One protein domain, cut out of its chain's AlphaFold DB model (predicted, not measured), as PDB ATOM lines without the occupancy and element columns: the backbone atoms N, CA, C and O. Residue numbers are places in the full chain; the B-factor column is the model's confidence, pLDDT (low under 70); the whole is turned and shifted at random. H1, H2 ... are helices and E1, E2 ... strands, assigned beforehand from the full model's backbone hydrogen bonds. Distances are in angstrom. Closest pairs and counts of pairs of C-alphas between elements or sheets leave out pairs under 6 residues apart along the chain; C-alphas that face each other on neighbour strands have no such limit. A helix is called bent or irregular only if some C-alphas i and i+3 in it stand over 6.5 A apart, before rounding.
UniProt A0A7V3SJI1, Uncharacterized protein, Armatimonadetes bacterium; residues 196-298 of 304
ATOM      1  N   GLU A 196     329.041 307.369 277.800       89.88
ATOM      2  CA  GLU A 196     330.386 307.461 277.210       89.88
ATOM      3  C   GLU A 196     331.383 306.518 277.906       89.88
ATOM      4  O   GLU A 196     332.164 305.845 277.229       89.88
ATOM      5  N   ASP A 197     331.325 306.391 279.236       91.31
ATOM      6  CA  ASP A 197     332.147 305.424 279.973       91.31
ATOM      7  C   ASP A 197     331.814 303.979 279.566       91.31
ATOM      8  O   ASP A 197     332.721 303.176 279.339       91.31
ATOM      9  N   GLN A 198     330.532 303.652 279.376       92.00
ATOM     10  CA  GLN A 198     330.121 302.336 278.879       92.00
ATOM     11  C   GLN A 198     330.505 302.111 277.411       92.00
ATOM     12  O   GLN A 198     330.910 301.001 277.060       92.00
ATOM     13  N   LEU A 199     330.486 303.147 276.557       90.75
ATOM     14  CA  LEU A 199     331.034 303.037 275.200       90.75
ATOM     15  C   LEU A 199     332.513 302.645 275.230       90.75
ATOM     16  O   LEU A 199     332.936 301.790 274.455       90.75
ATOM     17  N   ARG A 200     333.294 303.251 276.128       93.06
ATOM     18  CA  ARG A 200     334.716 302.940 276.301       93.06
ATOM     19  C   ARG A 200     334.935 301.523 276.822       93.06
ATOM     20  O   ARG A 200     335.778 300.809 276.283       93.06
ATOM     21  N   ARG A 201     334.198 301.126 277.862       92.31
ATOM     22  CA  ARG A 201     334.346 299.819 278.523       92.31
ATOM     23  C   ARG A 201     333.930 298.659 277.627       92.31
ATOM     24  O   ARG A 201     334.627 297.654 277.597       92.31
ATOM     25  N   ILE A 202     332.820 298.807 276.904       91.25
ATOM     26  CA  ILE A 202     332.271 297.741 276.063       91.25
ATOM     27  C   ILE A 202     332.888 297.792 274.663       91.25
ATOM     28  O   ILE A 202     333.401 296.790 274.195       91.25
ATOM     29  N   GLY A 203     332.864 298.947 273.991       88.81
ATOM     30  CA  GLY A 203     333.333 299.086 272.604       88.81
ATOM     31  C   GLY A 203     334.851 299.178 272.442       88.81
ATOM     32  O   GLY A 203     335.344 299.209 271.313       88.81
ATOM     33  N   GLY A 204     335.591 299.253 273.547       90.38
ATOM     34  CA  GLY A 204     337.045 299.301 273.561       90.38
ATOM     35  C   GLY A 204     337.642 300.674 273.235       90.38
ATOM     36  O   GLY A 204     337.009 301.580 272.681       90.38
ATOM     37  N   GLN A 205     338.928 300.816 273.563       88.88
ATOM     38  CA  GLN A 205     339.647 302.091 273.497       88.88
ATOM     39  C   GLN A 205     339.697 302.679 272.080       88.88
ATOM     40  O   GLN A 205     339.558 303.887 271.916       88.88
ATOM     41  N   THR A 206     339.860 301.851 271.045       89.69
ATOM     42  CA  THR A 206     339.972 302.321 269.652       89.69
ATOM     43  C   THR A 206     338.697 303.010 269.169       89.69
ATOM     44  O   THR A 206     338.765 304.077 268.557       89.69
ATOM     45  N   ILE A 207     337.528 302.426 269.451       90.31
ATOM     46  CA  ILE A 207     336.230 303.014 269.094       90.31
ATOM     47  C   ILE A 207     336.012 304.307 269.879       90.31
ATOM     48  O   ILE A 207     335.625 305.322 269.297       90.31
ATOM     49  N   TYR A 208     336.327 304.293 271.175       90.44
ATOM     50  CA  TYR A 208     336.176 305.461 272.036       90.44
ATOM     51  C   TYR A 208     337.084 306.632 271.630       90.44
ATOM     52  O   TYR A 208     336.640 307.775 271.593       90.44
ATOM     53  N   GLN A 209     338.330 306.372 271.228       88.88
ATOM     54  CA  GLN A 209     339.232 307.418 270.738       88.88
ATOM     55  C   GLN A 209     338.728 308.057 269.440       88.88
ATOM     56  O   GLN A 209     338.741 309.279 269.306       88.88
ATOM     57  N   ARG A 210     338.195 307.261 268.506       89.38
ATOM     58  CA  ARG A 210     337.560 307.802 267.290       89.38
ATOM     59  C   ARG A 210     336.319 308.637 267.614       89.38
ATOM     60  O   ARG A 210     336.086 309.654 266.967       89.38
ATOM     61  N   TYR A 211     335.537 308.227 268.612       88.94
ATOM     62  CA  TYR A 211     334.411 309.014 269.116       88.94
ATOM     63  C   TYR A 211     334.873 310.381 269.653       88.94
ATOM     64  O   TYR A 211     334.324 311.408 269.254       88.94
ATOM     65  N   LEU A 212     335.922 310.414 270.484       87.31
ATOM     66  CA  LEU A 212     336.483 311.662 271.016       87.31
ATOM     67  C   LEU A 212     337.040 312.574 269.914       87.31
ATOM     68  O   LEU A 212     336.774 313.774 269.939       87.31
ATOM     69  N   GLN A 213     337.728 312.018 268.913       86.56
ATOM     70  CA  GLN A 213     338.221 312.777 267.754       86.56
ATOM     71  C   GLN A 213     337.081 313.398 266.936       86.56
ATOM     72  O   GLN A 213     337.181 314.543 266.492       86.56
ATOM     73  N   ALA A 214     335.980 312.667 266.739       86.75
ATOM     74  CA  ALA A 214     334.805 313.205 266.059       86.75
ATOM     75  C   ALA A 214     334.198 314.375 266.845       86.75
ATOM     76  O   ALA A 214     333.909 315.423 266.267       86.75
ATOM     77  N   LYS A 215     334.090 314.230 268.170       84.44
ATOM     78  CA  LYS A 215     333.586 315.264 269.079       84.44
ATOM     79  C   LYS A 215     334.477 316.514 269.092       84.44
ATOM     80  O   LYS A 215     333.967 317.628 269.009       84.44
ATOM     81  N   GLU A 216     335.799 316.345 269.111       83.31
ATOM     82  CA  GLU A 216     336.782 317.437 269.019       83.31
ATOM     83  C   GLU A 216     336.639 318.236 267.714       83.31
ATOM     84  O   GLU A 216     336.644 319.467 267.717       83.31
ATOM     85  N   ARG A 217     336.417 317.542 266.592       82.12
ATOM     86  CA  ARG A 217     336.191 318.156 265.274       82.12
ATOM     87  C   ARG A 217     334.786 318.732 265.098       82.12
ATOM     88  O   ARG A 217     334.435 319.133 263.986       82.12
ATOM     89  N   LYS A 218     333.966 318.763 266.156       80.50
ATOM     90  CA  LYS A 218     332.544 319.139 266.091       80.50
ATOM     91  C   LYS A 218     331.814 318.365 264.989       80.50
ATOM     92  O   LYS A 218     331.042 318.938 264.223       80.50
ATOM     93  N   TRP A 219     332.148 317.082 264.857       82.50
ATOM     94  CA  TRP A 219     331.554 316.132 263.913       82.50
ATOM     95  C   TRP A 219     331.781 316.463 262.425       82.50
ATOM     96  O   TRP A 219     331.221 315.804 261.552       82.50
ATOM     97  N   LYS A 220     332.637 317.447 262.100       74.69
ATOM     98  CA  LYS A 220     332.944 317.833 260.715       74.69
ATOM     99  C   LYS A 220     333.857 316.813 260.034       74.69
ATOM    100  O   LYS A 220     334.913 316.466 260.560       74.69
ATOM    101  N   GLY A 221     333.478 316.388 258.825       69.06
ATOM    102  CA  GLY A 221     334.318 315.548 257.960       69.06
ATOM    103  C   GLY A 221     334.525 314.112 258.454       69.06
ATOM    104  O   GLY A 221     335.448 313.446 257.989       69.06
ATOM    105  N   VAL A 222     333.703 313.626 259.392       64.69
ATOM    106  CA  VAL A 222     333.800 312.259 259.926       64.69
ATOM    107  C   VAL A 222     332.559 311.470 259.517       64.69
ATOM    108  O   VAL A 222     331.443 311.791 259.922       64.69
ATOM    109  N   SER A 223     332.745 310.421 258.713       69.50
ATOM    110  CA  SER A 223     331.697 309.420 258.505       69.50
ATOM    111  C   SER A 223     331.442 308.680 259.824       69.50
ATOM    112  O   SER A 223     332.374 308.442 260.589       69.50
ATOM    113  N   SER A 224     330.180 308.358 260.128       78.62
ATOM    114  CA  SER A 224     329.778 307.689 261.382       78.62
ATOM    115  C   SER A 224     330.713 306.532 261.763       78.62
ATOM    116  O   SER A 224     331.163 305.803 260.871       78.62
ATOM    117  N   LEU A 225     330.924 306.304 263.064       86.62
ATOM    118  CA  LEU A 225     331.820 305.253 263.562       86.62
ATOM    119  C   LEU A 225     331.537 303.869 262.950       86.62
ATOM    120  O   LEU A 225     330.387 303.538 262.630       86.62
ATOM    121  N   PRO A 226     332.579 303.029 262.802       88.88
ATOM    122  CA  PRO A 226     332.385 301.643 262.409       88.88
ATOM    123  C   PRO A 226     331.625 300.869 263.495       88.88
ATOM    124  O   PRO A 226     331.648 301.218 264.680       88.88
ATOM    125  N   VAL A 227     330.974 299.782 263.084       91.12
ATOM    126  CA  VAL A 227     330.437 298.792 264.024       91.12
ATOM    127  C   VAL A 227     331.626 298.086 264.694       91.12
ATOM    128  O   VAL A 227     332.533 297.664 263.971       91.12
ATOM    129  N   PRO A 228     331.675 297.964 266.034       91.12
ATOM    130  CA  PRO A 228     332.763 297.258 266.708       91.12
ATOM    131  C   PRO A 228     332.762 295.762 266.344       91.12
ATOM    132  O   PRO A 228     331.977 294.983 266.874       91.12
ATOM    133  N   SER A 229     333.641 295.354 265.426       89.81
ATOM    134  CA  SER A 229     333.666 293.993 264.863       89.81
ATOM    135  C   SER A 229     334.111 292.906 265.843       89.81
ATOM    136  O   SER A 229     333.881 291.730 265.590       89.81
ATOM    137  N   HIS A 230     334.748 293.287 266.951       90.00
ATOM    138  CA  HIS A 230     335.195 292.366 267.996       90.00
ATOM    139  C   HIS A 230     334.075 291.965 268.971       90.00
ATOM    140  O   HIS A 230     334.282 291.072 269.787       90.00
ATOM    141  N   LEU A 231     332.915 292.634 268.930       90.44
ATOM    142  CA  LEU A 231     331.808 292.348 269.838       90.44
ATOM    143  C   LEU A 231     330.934 291.217 269.305       90.44
ATOM    144  O   LEU A 231     330.464 291.260 268.169       90.44
ATOM    145  N   GLN A 232     330.643 290.247 270.170       89.19
ATOM    146  CA  GLN A 232     329.611 289.240 269.916       89.19
ATOM    147  C   GLN A 232     328.212 289.879 269.934       89.19
ATOM    148  O   GLN A 232     328.026 290.928 270.549       89.19
ATOM    149  N   SER A 233     327.199 289.230 269.347       85.38
ATOM    150  CA  SER A 233     325.837 289.790 269.231       85.38
ATOM    151  C   SER A 233     325.245 290.286 270.558       85.38
ATOM    152  O   SER A 233     324.667 291.370 270.589       85.38
ATOM    153  N   ASN A 234     325.444 289.565 271.669       81.44
ATOM    154  CA  ASN A 234     324.985 290.000 272.999       81.44
ATOM    155  C   ASN A 234     325.662 291.305 273.455       81.44
ATOM    156  O   ASN A 234     325.000 292.236 273.915       81.44
ATOM    157  N   GLN A 235     326.984 291.387 273.301       85.62
ATOM    158  CA  GLN A 235     327.762 292.568 273.682       85.62
ATOM    159  C   GLN A 235     327.476 293.745 272.747       85.62
ATOM    160  O   GLN A 235     327.388 294.884 273.198       85.62
ATOM    161  N   LEU A 236     327.281 293.477 271.454       89.38
ATOM    162  CA  LEU A 236     326.925 294.478 270.460       89.38
ATOM    163  C   LEU A 236     325.518 295.035 270.703       89.38
ATOM    164  O   LEU A 236     325.306 296.243 270.583       89.38
ATOM    165  N   TRP A 237     324.567 294.184 271.094       87.81
ATOM    166  CA  TRP A 237     323.241 294.625 271.513       87.81
ATOM    167  C   TRP A 237     323.331 295.537 272.731       87.81
ATOM    168  O   TRP A 237     322.834 296.663 272.684       87.81
ATOM    169  N   LEU A 238     324.039 295.107 273.775       85.00
ATOM    170  CA  LEU A 238     324.252 295.893 274.985       85.00
ATOM    171  C   LEU A 238     324.898 297.252 274.678       85.00
ATOM    172  O   LEU A 238     324.411 298.296 275.107       85.00
ATOM    173  N   PHE A 239     325.953 297.247 273.866       88.94
ATOM    174  CA  PHE A 239     326.619 298.447 273.376       88.94
ATOM    175  C   PHE A 239     325.640 299.388 272.662       88.94
ATOM    176  O   PHE A 239     325.590 300.585 272.955       88.94
ATOM    177  N   SER A 240     324.796 298.843 271.779       90.00
ATOM    178  CA  SER A 240     323.795 299.616 271.037       90.00
ATOM    179  C   SER A 240     322.808 300.347 271.951       90.00
ATOM    180  O   SER A 240     322.359 301.442 271.611       90.00
ATOM    181  N   ARG A 241     322.510 299.800 273.138       88.19
ATOM    182  CA  ARG A 241     321.624 300.436 274.120       88.19
ATOM    183  C   ARG A 241     322.226 301.702 274.730       88.19
ATOM    184  O   ARG A 241     321.470 302.627 275.038       88.19
ATOM    185  N   PHE A 242     323.550 301.769 274.882       88.19
ATOM    186  CA  PHE A 242     324.253 302.982 275.317       88.19
ATOM    187  C   PHE A 242     324.417 303.987 274.174       88.19
ATOM    188  O   PHE A 242     324.228 305.184 274.388       88.19
ATOM    189  N   VAL A 243     324.645 303.517 272.941       90.06
ATOM    190  CA  VAL A 243     324.630 304.379 271.744       90.06
ATOM    191  C   VAL A 243     323.255 305.035 271.563       90.06
ATOM    192  O   VAL A 243     323.173 306.244 271.359       90.06
ATOM    193  N   LEU A 244     322.163 304.275 271.709       86.38
ATOM    194  CA  LEU A 244     320.791 304.795 271.646       86.38
ATOM    195  C   LEU A 244     320.538 305.875 272.703       86.38
ATOM    196  O   LEU A 244     319.913 306.898 272.425       86.38
ATOM    197  N   ARG A 245     321.022 305.642 273.924       83.56
ATOM    198  CA  ARG A 245     320.917 306.584 275.043       83.56
ATOM    199  C   ARG A 245     321.649 307.888 274.756       83.56
ATOM    200  O   ARG A 245     321.069 308.956 274.942       83.56
ATOM    201  N   LEU A 246     322.865 307.813 274.218       84.06
ATOM    202  CA  LEU A 246     323.596 308.994 273.759       84.06
ATOM    203  C   LEU A 246     322.865 309.716 272.632       84.06
ATOM    204  O   LEU A 246     322.706 310.928 272.714       84.06
ATOM    205  N   TYR A 247     322.358 308.996 271.631       84.88
ATOM    206  CA  TYR A 247     321.572 309.589 270.544       84.88
ATOM    207  C   TYR A 247     320.362 310.376 271.070       84.88
ATOM    208  O   TYR A 247     320.137 311.516 270.660       84.88
ATOM    209  N   ARG A 248     319.606 309.794 272.012       78.69
ATOM    210  CA  ARG A 248     318.449 310.452 272.637       78.69
ATOM    211  C   ARG A 248     318.847 311.717 273.391       78.69
ATOM    212  O   ARG A 248     318.097 312.687 273.368       78.69
ATOM    213  N   LYS A 249     320.026 311.725 274.020       75.62
ATOM    214  CA  LYS A 249     320.524 312.887 274.763       75.62
ATOM    215  C   LYS A 249     321.116 313.956 273.866       75.62
ATOM    216  O   LYS A 249     320.769 315.108 274.046       75.62
ATOM    217  N   LEU A 250     321.915 313.618 272.858       71.44
ATOM    218  CA  LEU A 250     322.580 314.594 271.982       71.44
ATOM    219  C   LEU A 250     321.612 315.472 271.156       71.44
ATOM    220  O   LEU A 250     322.040 316.451 270.553       71.44
ATOM    221  N   GLY A 251     320.305 315.186 271.173       58.44
ATOM    222  CA  GLY A 251     319.262 316.049 270.608       58.44
ATOM    223  C   GLY A 251     318.771 317.205 271.488       58.44
ATOM    224  O   GLY A 251     317.940 317.974 271.019       58.44
ATOM    225  N   THR A 252     319.255 317.354 272.726       57.47
ATOM    226  CA  THR A 252     318.762 318.359 273.694       57.47
ATOM    227  C   THR A 252     319.849 319.354 274.157       57.47
ATOM    228  O   THR A 252     320.568 319.051 275.091       57.47
ATOM    229  N   GLU A 253     319.974 320.544 273.555       54.12
ATOM    230  CA  GLU A 253     320.855 321.672 273.985       54.12
ATOM    231  C   GLU A 253     322.303 321.352 274.480       54.12
ATOM    232  O   GLU A 253     322.568 321.239 275.677       54.12
ATOM    233  N   TRP A 254     323.296 321.378 273.579       54.97
ATOM    234  CA  TRP A 254     324.728 321.073 273.790       54.97
ATOM    235  C   TRP A 254     325.775 321.959 273.068       54.97
ATOM    236  O   TRP A 254     325.836 322.054 271.848       54.97
ATOM    237  N   VAL A 255     326.769 322.455 273.797       48.28
ATOM    238  CA  VAL A 255     328.017 323.010 273.244       48.28
ATOM    239  C   VAL A 255     329.192 322.149 273.703       48.28
ATOM    240  O   VAL A 255     329.394 321.948 274.903       48.28
ATOM    241  N   ALA A 256     330.002 321.654 272.764       52.38
ATOM    242  CA  ALA A 256     331.280 321.022 273.088       52.38
ATOM    243  C   ALA A 256     332.270 322.064 273.638       52.38
ATOM    244  O   ALA A 256     332.578 323.057 272.977       52.38
ATOM    245  N   GLN A 257     332.766 321.842 274.856       61.00
ATOM    246  CA  GLN A 257     333.838 322.633 275.456       61.00
ATOM    247  C   GLN A 257     335.219 322.153 275.003       61.00
ATOM    248  O   GLN A 257     335.351 321.179 274.262       61.00
ATOM    249  N   LYS A 258     336.263 322.852 275.469       58.47
ATOM    250  CA  LYS A 258     337.656 322.475 275.223       58.47
ATOM    251  C   LYS A 258     337.908 321.009 275.633       58.47
ATOM    252  O   LYS A 258     337.433 320.595 276.696       58.47
ATOM    253  N   PRO A 259     338.641 320.239 274.810       61.41
ATOM    254  CA  PRO A 259     339.034 318.876 275.143       61.41
ATOM    255  C   PRO A 259     339.879 318.847 276.423       61.41
ATOM    256  O   PRO A 259     340.650 319.762 276.708       61.41
ATOM    257  N   ILE A 260     339.710 317.778 277.196       69.62
ATOM    258  CA  ILE A 260     340.524 317.440 278.359       69.62
ATOM    259  C   ILE A 260     341.606 316.485 277.864       69.62
ATOM    260  O   ILE A 260     341.286 315.394 277.381       69.62
ATOM    261  N   SER A 261     342.868 316.881 278.004       64.06
ATOM    262  CA  SER A 261     344.016 316.095 277.547       64.06
ATOM    263  C   SER A 261     344.885 315.636 278.715       64.06
ATOM    264  O   SER A 261     345.113 316.390 279.660       64.06
ATOM    265  N   GLN A 262     345.402 314.412 278.633       58.75
ATOM    266  CA  GLN A 262     346.434 313.869 279.516       58.75
ATOM    267  C   GLN A 262     347.580 313.348 278.648       58.75
ATOM    268  O   GLN A 262     347.347 312.566 277.730       58.75
ATOM    269  N   ASN A 263     348.808 313.805 278.906       69.38
ATOM    270  CA  ASN A 263     350.006 313.435 278.135       69.38
ATOM    271  C   ASN A 263     349.841 313.614 276.610       69.38
ATOM    272  O   ASN A 263     350.269 312.775 275.825       69.38
ATOM    273  N   GLY A 264     349.164 314.686 276.184       64.56
ATOM    274  CA  GLY A 264     348.897 314.963 274.767       64.56
ATOM    275  C   GLY A 264     347.765 314.137 274.138       64.56
ATOM    276  O   GLY A 264     347.425 314.371 272.983       64.56
ATOM    277  N   VAL A 265     347.136 313.223 274.884       58.53
ATOM    278  CA  VAL A 265     345.998 312.412 274.428       58.53
ATOM    279  C   VAL A 265     344.698 312.994 274.971       58.53
ATOM    280  O   VAL A 265     344.577 313.229 276.173       58.53
ATOM    281  N   VAL A 266     343.703 313.200 274.107       62.38
ATOM    282  CA  VAL A 266     342.358 313.604 274.537       62.38
ATOM    283  C   VAL A 266     341.713 312.444 275.301       62.38
ATOM    284  O   VAL A 266     341.505 311.355 274.766       62.38
ATOM    285  N   VAL A 267     341.396 312.681 276.573       58.06
ATOM    286  CA  VAL A 267     340.765 311.699 277.473       58.06
ATOM    287  C   VAL A 267     339.285 311.987 277.714       58.06
ATOM    288  O   VAL A 267     338.558 311.128 278.211       58.06
ATOM    289  N   GLY A 268     338.815 313.169 277.319       53.09
ATOM    290  CA  GLY A 268     337.405 313.527 277.356       53.09
ATOM    291  C   GLY A 268     337.137 314.858 276.668       53.09
ATOM    292  O   GLY A 268     338.026 315.683 276.501       53.09
ATOM    293  N   VAL A 269     335.886 315.088 276.289       54.59
ATOM    294  CA  VAL A 269     335.409 316.400 275.839       54.59
ATOM    295  C   VAL A 269     334.140 316.684 276.617       54.59
ATOM    296  O   VAL A 269     333.203 315.888 276.565       54.59
ATOM    297  N   ARG A 270     334.092 317.787 277.366       60.19
ATOM    298  CA  ARG A 270     332.903 318.119 278.155       60.19
ATOM    299  C   ARG A 270     331.835 318.717 277.246       60.19
ATOM    300  O   ARG A 270     332.135 319.601 276.451       60.19
ATOM    301  N   LEU A 271     330.596 318.252 277.364       56.47
ATOM    302  CA  LEU A 271     329.447 318.925 276.758       56.47
ATOM    303  C   LEU A 271     328.799 319.814 277.818       56.47
ATOM    304  O   LEU A 271     328.574 319.366 278.942       56.47
ATOM    305  N   VAL A 272     328.526 321.070 277.480       56.53
ATOM    306  CA  VAL A 272     327.871 322.037 278.372       56.53
ATOM    307  C   VAL A 272     326.608 322.564 277.715       56.53
ATOM    308  O   VAL A 272     326.540 322.668 276.499       56.53
ATOM    309  N   LYS A 273     325.584 322.853 278.518       51.31
ATOM    310  CA  LYS A 273     324.290 323.363 278.054       51.31
ATOM    311  C   LYS A 273     324.487 324.627 277.200       51.31
ATOM    312  O   LYS A 273     325.168 325.539 277.666       51.31
ATOM    313  N   GLY A 274     323.915 324.699 275.990       51.09
ATOM    314  CA  GLY A 274     323.986 325.955 275.222       51.09
ATOM    315  C   GLY A 274     323.555 326.011 273.747       51.09
ATOM    316  O   GLY A 274     323.437 327.121 273.247       51.09
ATOM    317  N   SER A 275     323.309 324.905 273.033       50.38
ATOM    318  CA  SER A 275     322.747 324.925 271.653       50.38
ATOM    319  C   SER A 275     322.540 323.506 271.138       50.38
ATOM    320  O   SER A 275     323.415 322.707 271.362       50.38
ATOM    321  N   VAL A 276     321.481 323.109 270.435       56.66
ATOM    322  CA  VAL A 276     321.441 321.742 269.848       56.66
ATOM    323  C   VAL A 276     322.694 321.501 268.976       56.66
ATOM    324  O   VAL A 276     323.119 322.423 268.282       56.66
ATOM    325  N   ASP A 277     323.290 320.301 269.014       66.56
ATOM    326  CA  ASP A 277     324.376 319.879 268.106       66.56
ATOM    327  C   ASP A 277     323.827 318.820 267.126       66.56
ATOM    328  O   ASP A 277     323.966 317.612 267.365       66.56
ATOM    329  N   PRO A 278     323.132 319.237 266.043       75.31
ATOM    330  CA  PRO A 278     322.462 318.315 265.129       75.31
ATOM    331  C   PRO A 278     323.445 317.357 264.460       75.31
ATOM    332  O   PRO A 278     323.131 316.185 264.278       75.31
ATOM    333  N   ALA A 279     324.661 317.830 264.168       81.19
ATOM    334  CA  ALA A 279     325.698 317.025 263.539       81.19
ATOM    335  C   ALA A 279     326.135 315.866 264.448       81.19
ATOM    336  O   ALA A 279     326.254 314.732 263.982       81.19
ATOM    337  N   GLY A 280     326.302 316.114 265.752       82.00
ATOM    338  CA  GLY A 280     326.596 315.060 266.724       82.00
ATOM    339  C   GLY A 280     325.454 314.065 266.891       82.00
ATOM    340  O   GLY A 280     325.678 312.852 266.937       82.00
ATOM    341  N   ARG A 281     324.212 314.556 266.913       84.12
ATOM    342  CA  ARG A 281     323.025 313.697 266.963       84.12
ATOM    343  C   ARG A 281     322.941 312.781 265.741       84.12
ATOM    344  O   ARG A 281     322.764 311.575 265.911       84.12
ATOM    345  N   ASP A 282     323.094 313.321 264.536       86.50
ATOM    346  CA  ASP A 282     323.030 312.557 263.286       86.50
ATOM    347  C   ASP A 282     324.188 311.566 263.171       86.50
ATOM    348  O   ASP A 282     324.001 310.423 262.749       86.50
ATOM    349  N   TYR A 283     325.380 311.960 263.621       88.56
ATOM    350  CA  TYR A 283     326.541 311.082 263.695       88.56
ATOM    351  C   TYR A 283     326.271 309.838 264.553       88.56
ATOM    352  O   TYR A 283     326.489 308.708 264.100       88.56
ATOM    353  N   VAL A 284     325.760 310.027 265.776       89.19
ATOM    354  CA  VAL A 284     325.452 308.918 266.694       89.19
ATOM    355  C   VAL A 284     324.236 308.119 266.219       89.19
ATOM    356  O   VAL A 284     324.243 306.894 266.333       89.19
ATOM    357  N   LYS A 285     323.235 308.764 265.606       90.25
ATOM    358  CA  LYS A 285     322.102 308.075 264.971       90.25
ATOM    359  C   LYS A 285     322.569 307.133 263.862       90.25
ATOM    360  O   LYS A 285     322.225 305.958 263.868       90.25
ATOM    361  N   ASN A 286     323.393 307.627 262.941       91.38
ATOM    362  CA  ASN A 286     323.920 306.831 261.834       91.38
ATOM    363  C   ASN A 286     324.754 305.647 262.337       91.38
ATOM    364  O   ASN A 286     324.710 304.559 261.761       91.38
ATOM    365  N   TRP A 287     325.494 305.839 263.430       92.94
ATOM    366  CA  TRP A 287     326.216 304.753 264.082       92.94
ATOM    367  C   TRP A 287     325.272 303.709 264.692       92.94
ATOM    368  O   TRP A 287     325.451 302.514 264.447       92.94
ATOM    369  N   TYR A 288     324.237 304.149 265.413       92.81
ATOM    370  CA  TYR A 288     323.191 303.274 265.944       92.81
ATOM    371  C   TYR A 288     322.526 302.454 264.831       92.81
ATOM    372  O   TYR A 288     322.477 301.230 264.926       92.81
ATOM    373  N   ASP A 289     322.105 303.099 263.741       92.69
ATOM    374  CA  ASP A 289     321.434 302.446 262.612       92.69
ATOM    375  C   ASP A 289     322.321 301.371 261.956       92.69
ATOM    376  O   ASP A 289     321.843 300.301 261.577       92.69
ATOM    377  N   ARG A 290     323.636 301.611 261.855       93.94
ATOM    378  CA  ARG A 290     324.600 300.607 261.368       93.94
ATOM    379  C   ARG A 290     324.692 299.397 262.292       93.94
ATOM    380  O   ARG A 290     324.720 298.273 261.800       93.94
ATOM    381  N   ILE A 291     324.725 299.618 263.605       93.56
ATOM    382  CA  ILE A 291     324.739 298.535 264.595       93.56
ATOM    383  C   ILE A 291     323.441 297.721 264.504       93.56
ATOM    384  O   ILE A 291     323.497 296.493 264.455       93.56
ATOM    385  N   GLN A 292     322.284 298.385 264.394       91.81
ATOM    386  CA  GLN A 292     320.990 297.709 264.262       91.81
ATOM    387  C   GLN A 292     320.921 296.830 263.008       91.81
ATOM    388  O   GLN A 292     320.463 295.696 263.094       91.81
ATOM    389  N   LYS A 293     321.450 297.285 261.865       93.69
ATOM    390  CA  LYS A 293     321.527 296.462 260.642       93.69
ATOM    391  C   LYS A 293     322.341 295.177 260.827       93.69
ATOM    392  O   LYS A 293     322.034 294.171 260.195       93.69
ATOM    393  N   VAL A 294     323.384 295.199 261.661       93.38
ATOM    394  CA  VAL A 294     324.170 293.995 261.982       93.38
ATOM    395  C   VAL A 294     323.395 293.080 262.927       93.38
ATOM    396  O   VAL A 294     323.333 291.879 262.681       93.38
ATOM    397  N   LEU A 295     322.754 293.637 263.957       88.44
ATOM    398  CA  LEU A 295     321.942 292.872 264.911       88.44
ATOM    399  C   LEU A 295     320.707 292.232 264.264       88.44
ATOM    400  O   LEU A 295     320.347 291.125 264.633       88.44
ATOM    401  N   GLN A 296     320.102 292.867 263.257       89.81
ATOM    402  CA  GLN A 296     319.011 292.274 262.473       89.81
ATOM    403  C   GLN A 296     319.450 291.021 261.705       89.81
ATOM    404  O   GLN A 296     318.657 290.107 261.519       89.81
ATOM    405  N   LYS A 297     320.708 290.979 261.251       89.81
ATOM    406  CA  LYS A 297     321.272 289.808 260.564       89.81
ATOM    407  C   LYS A 297     321.743 288.734 261.543       89.81
ATOM    408  O   LYS A 297     321.689 287.560 261.210       89.81
ATOM    409  N   ASN A 298     322.206 289.147 262.722       86.56
ATOM    410  CA  ASN A 298     322.790 288.281 263.743       86.56
ATOM    411  C   ASN A 298     322.177 288.593 265.120       86.56
ATOM    412  O   ASN A 298     322.855 289.211 265.957       86.56
TER     413      ASN A 298
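Overview. This is residues 196 to 298 of the 304 residues of an uncharacterized protein of Armatimonadetes bacterium (UniProt A0A7V3SJI1). A two-stranded hairpin, E1 and E2, stands at one end of a pair of long helices, H2 and H3, that lie side by side; together they make a V. The helix H1, folded back sharply near residue 204, fills the space inside the V, with its first part packed on H2 and its later part near E2. The printed part has 103 residues, with three named helices and two named strands in the order H1, H2, E1, E2, H3; the sheet is antiparallel and the class is mixed, helices and strands. The whole is compact, with a radius of gyration of the C-alphas of 13.4 A and spans of 39 by 31 by 22 A.

Along the chain. E1 is residues 255 to 262, 21.5 A long, and E2 is residues 265 to 272, 20.9 A long. H1, residues 196 to 216, begins at C-alpha 196 (330.386, 307.461, 277.210) and is 14.4 A long; it is irregular, with C-alphas 202 and 205 8.9 A apart. H2 is residues 233 to 250, 25.2 A. H3, residues 278 to 297, 28.9 A, ends at C-alpha 297 (321.272, 289.808, 260.564).

Arrangement. The hairpin E1 and E2 is antiparallel at 154 degrees, with N 257 and O 270 2.8 A apart, within hydrogen-bond range. The closest C-alphas of H1 and E2, Leu 212 and Gly 268, are 6.7 A apart. With residues 196 to 203 alone, H1 touches H2, closest at the C-alphas of Ile 202 and Phe 239, 6.3 A. H2 and H3 touch, closest at the C-alphas of Leu 250 and Arg 281, 5.1 A, at a shallow tilt of 22 degrees, opposite ways. H2 and E2 are apart. O i to N i+4 pairs are within range in 14 of 17 for H1, 13 of 14 for H2 and 15 of 16 for H3.

Size, cuts and confidence. The C-alphas of Asn 263 and Lys 297, the two farthest apart, are 41.1 A apart. The printed part has no cut. The link from H1 to H2, residues 217 to 232, is long. Mean pLDDT of the printed part is 79.2; it is under 70 at residues 221 to 223 and 251 to 277.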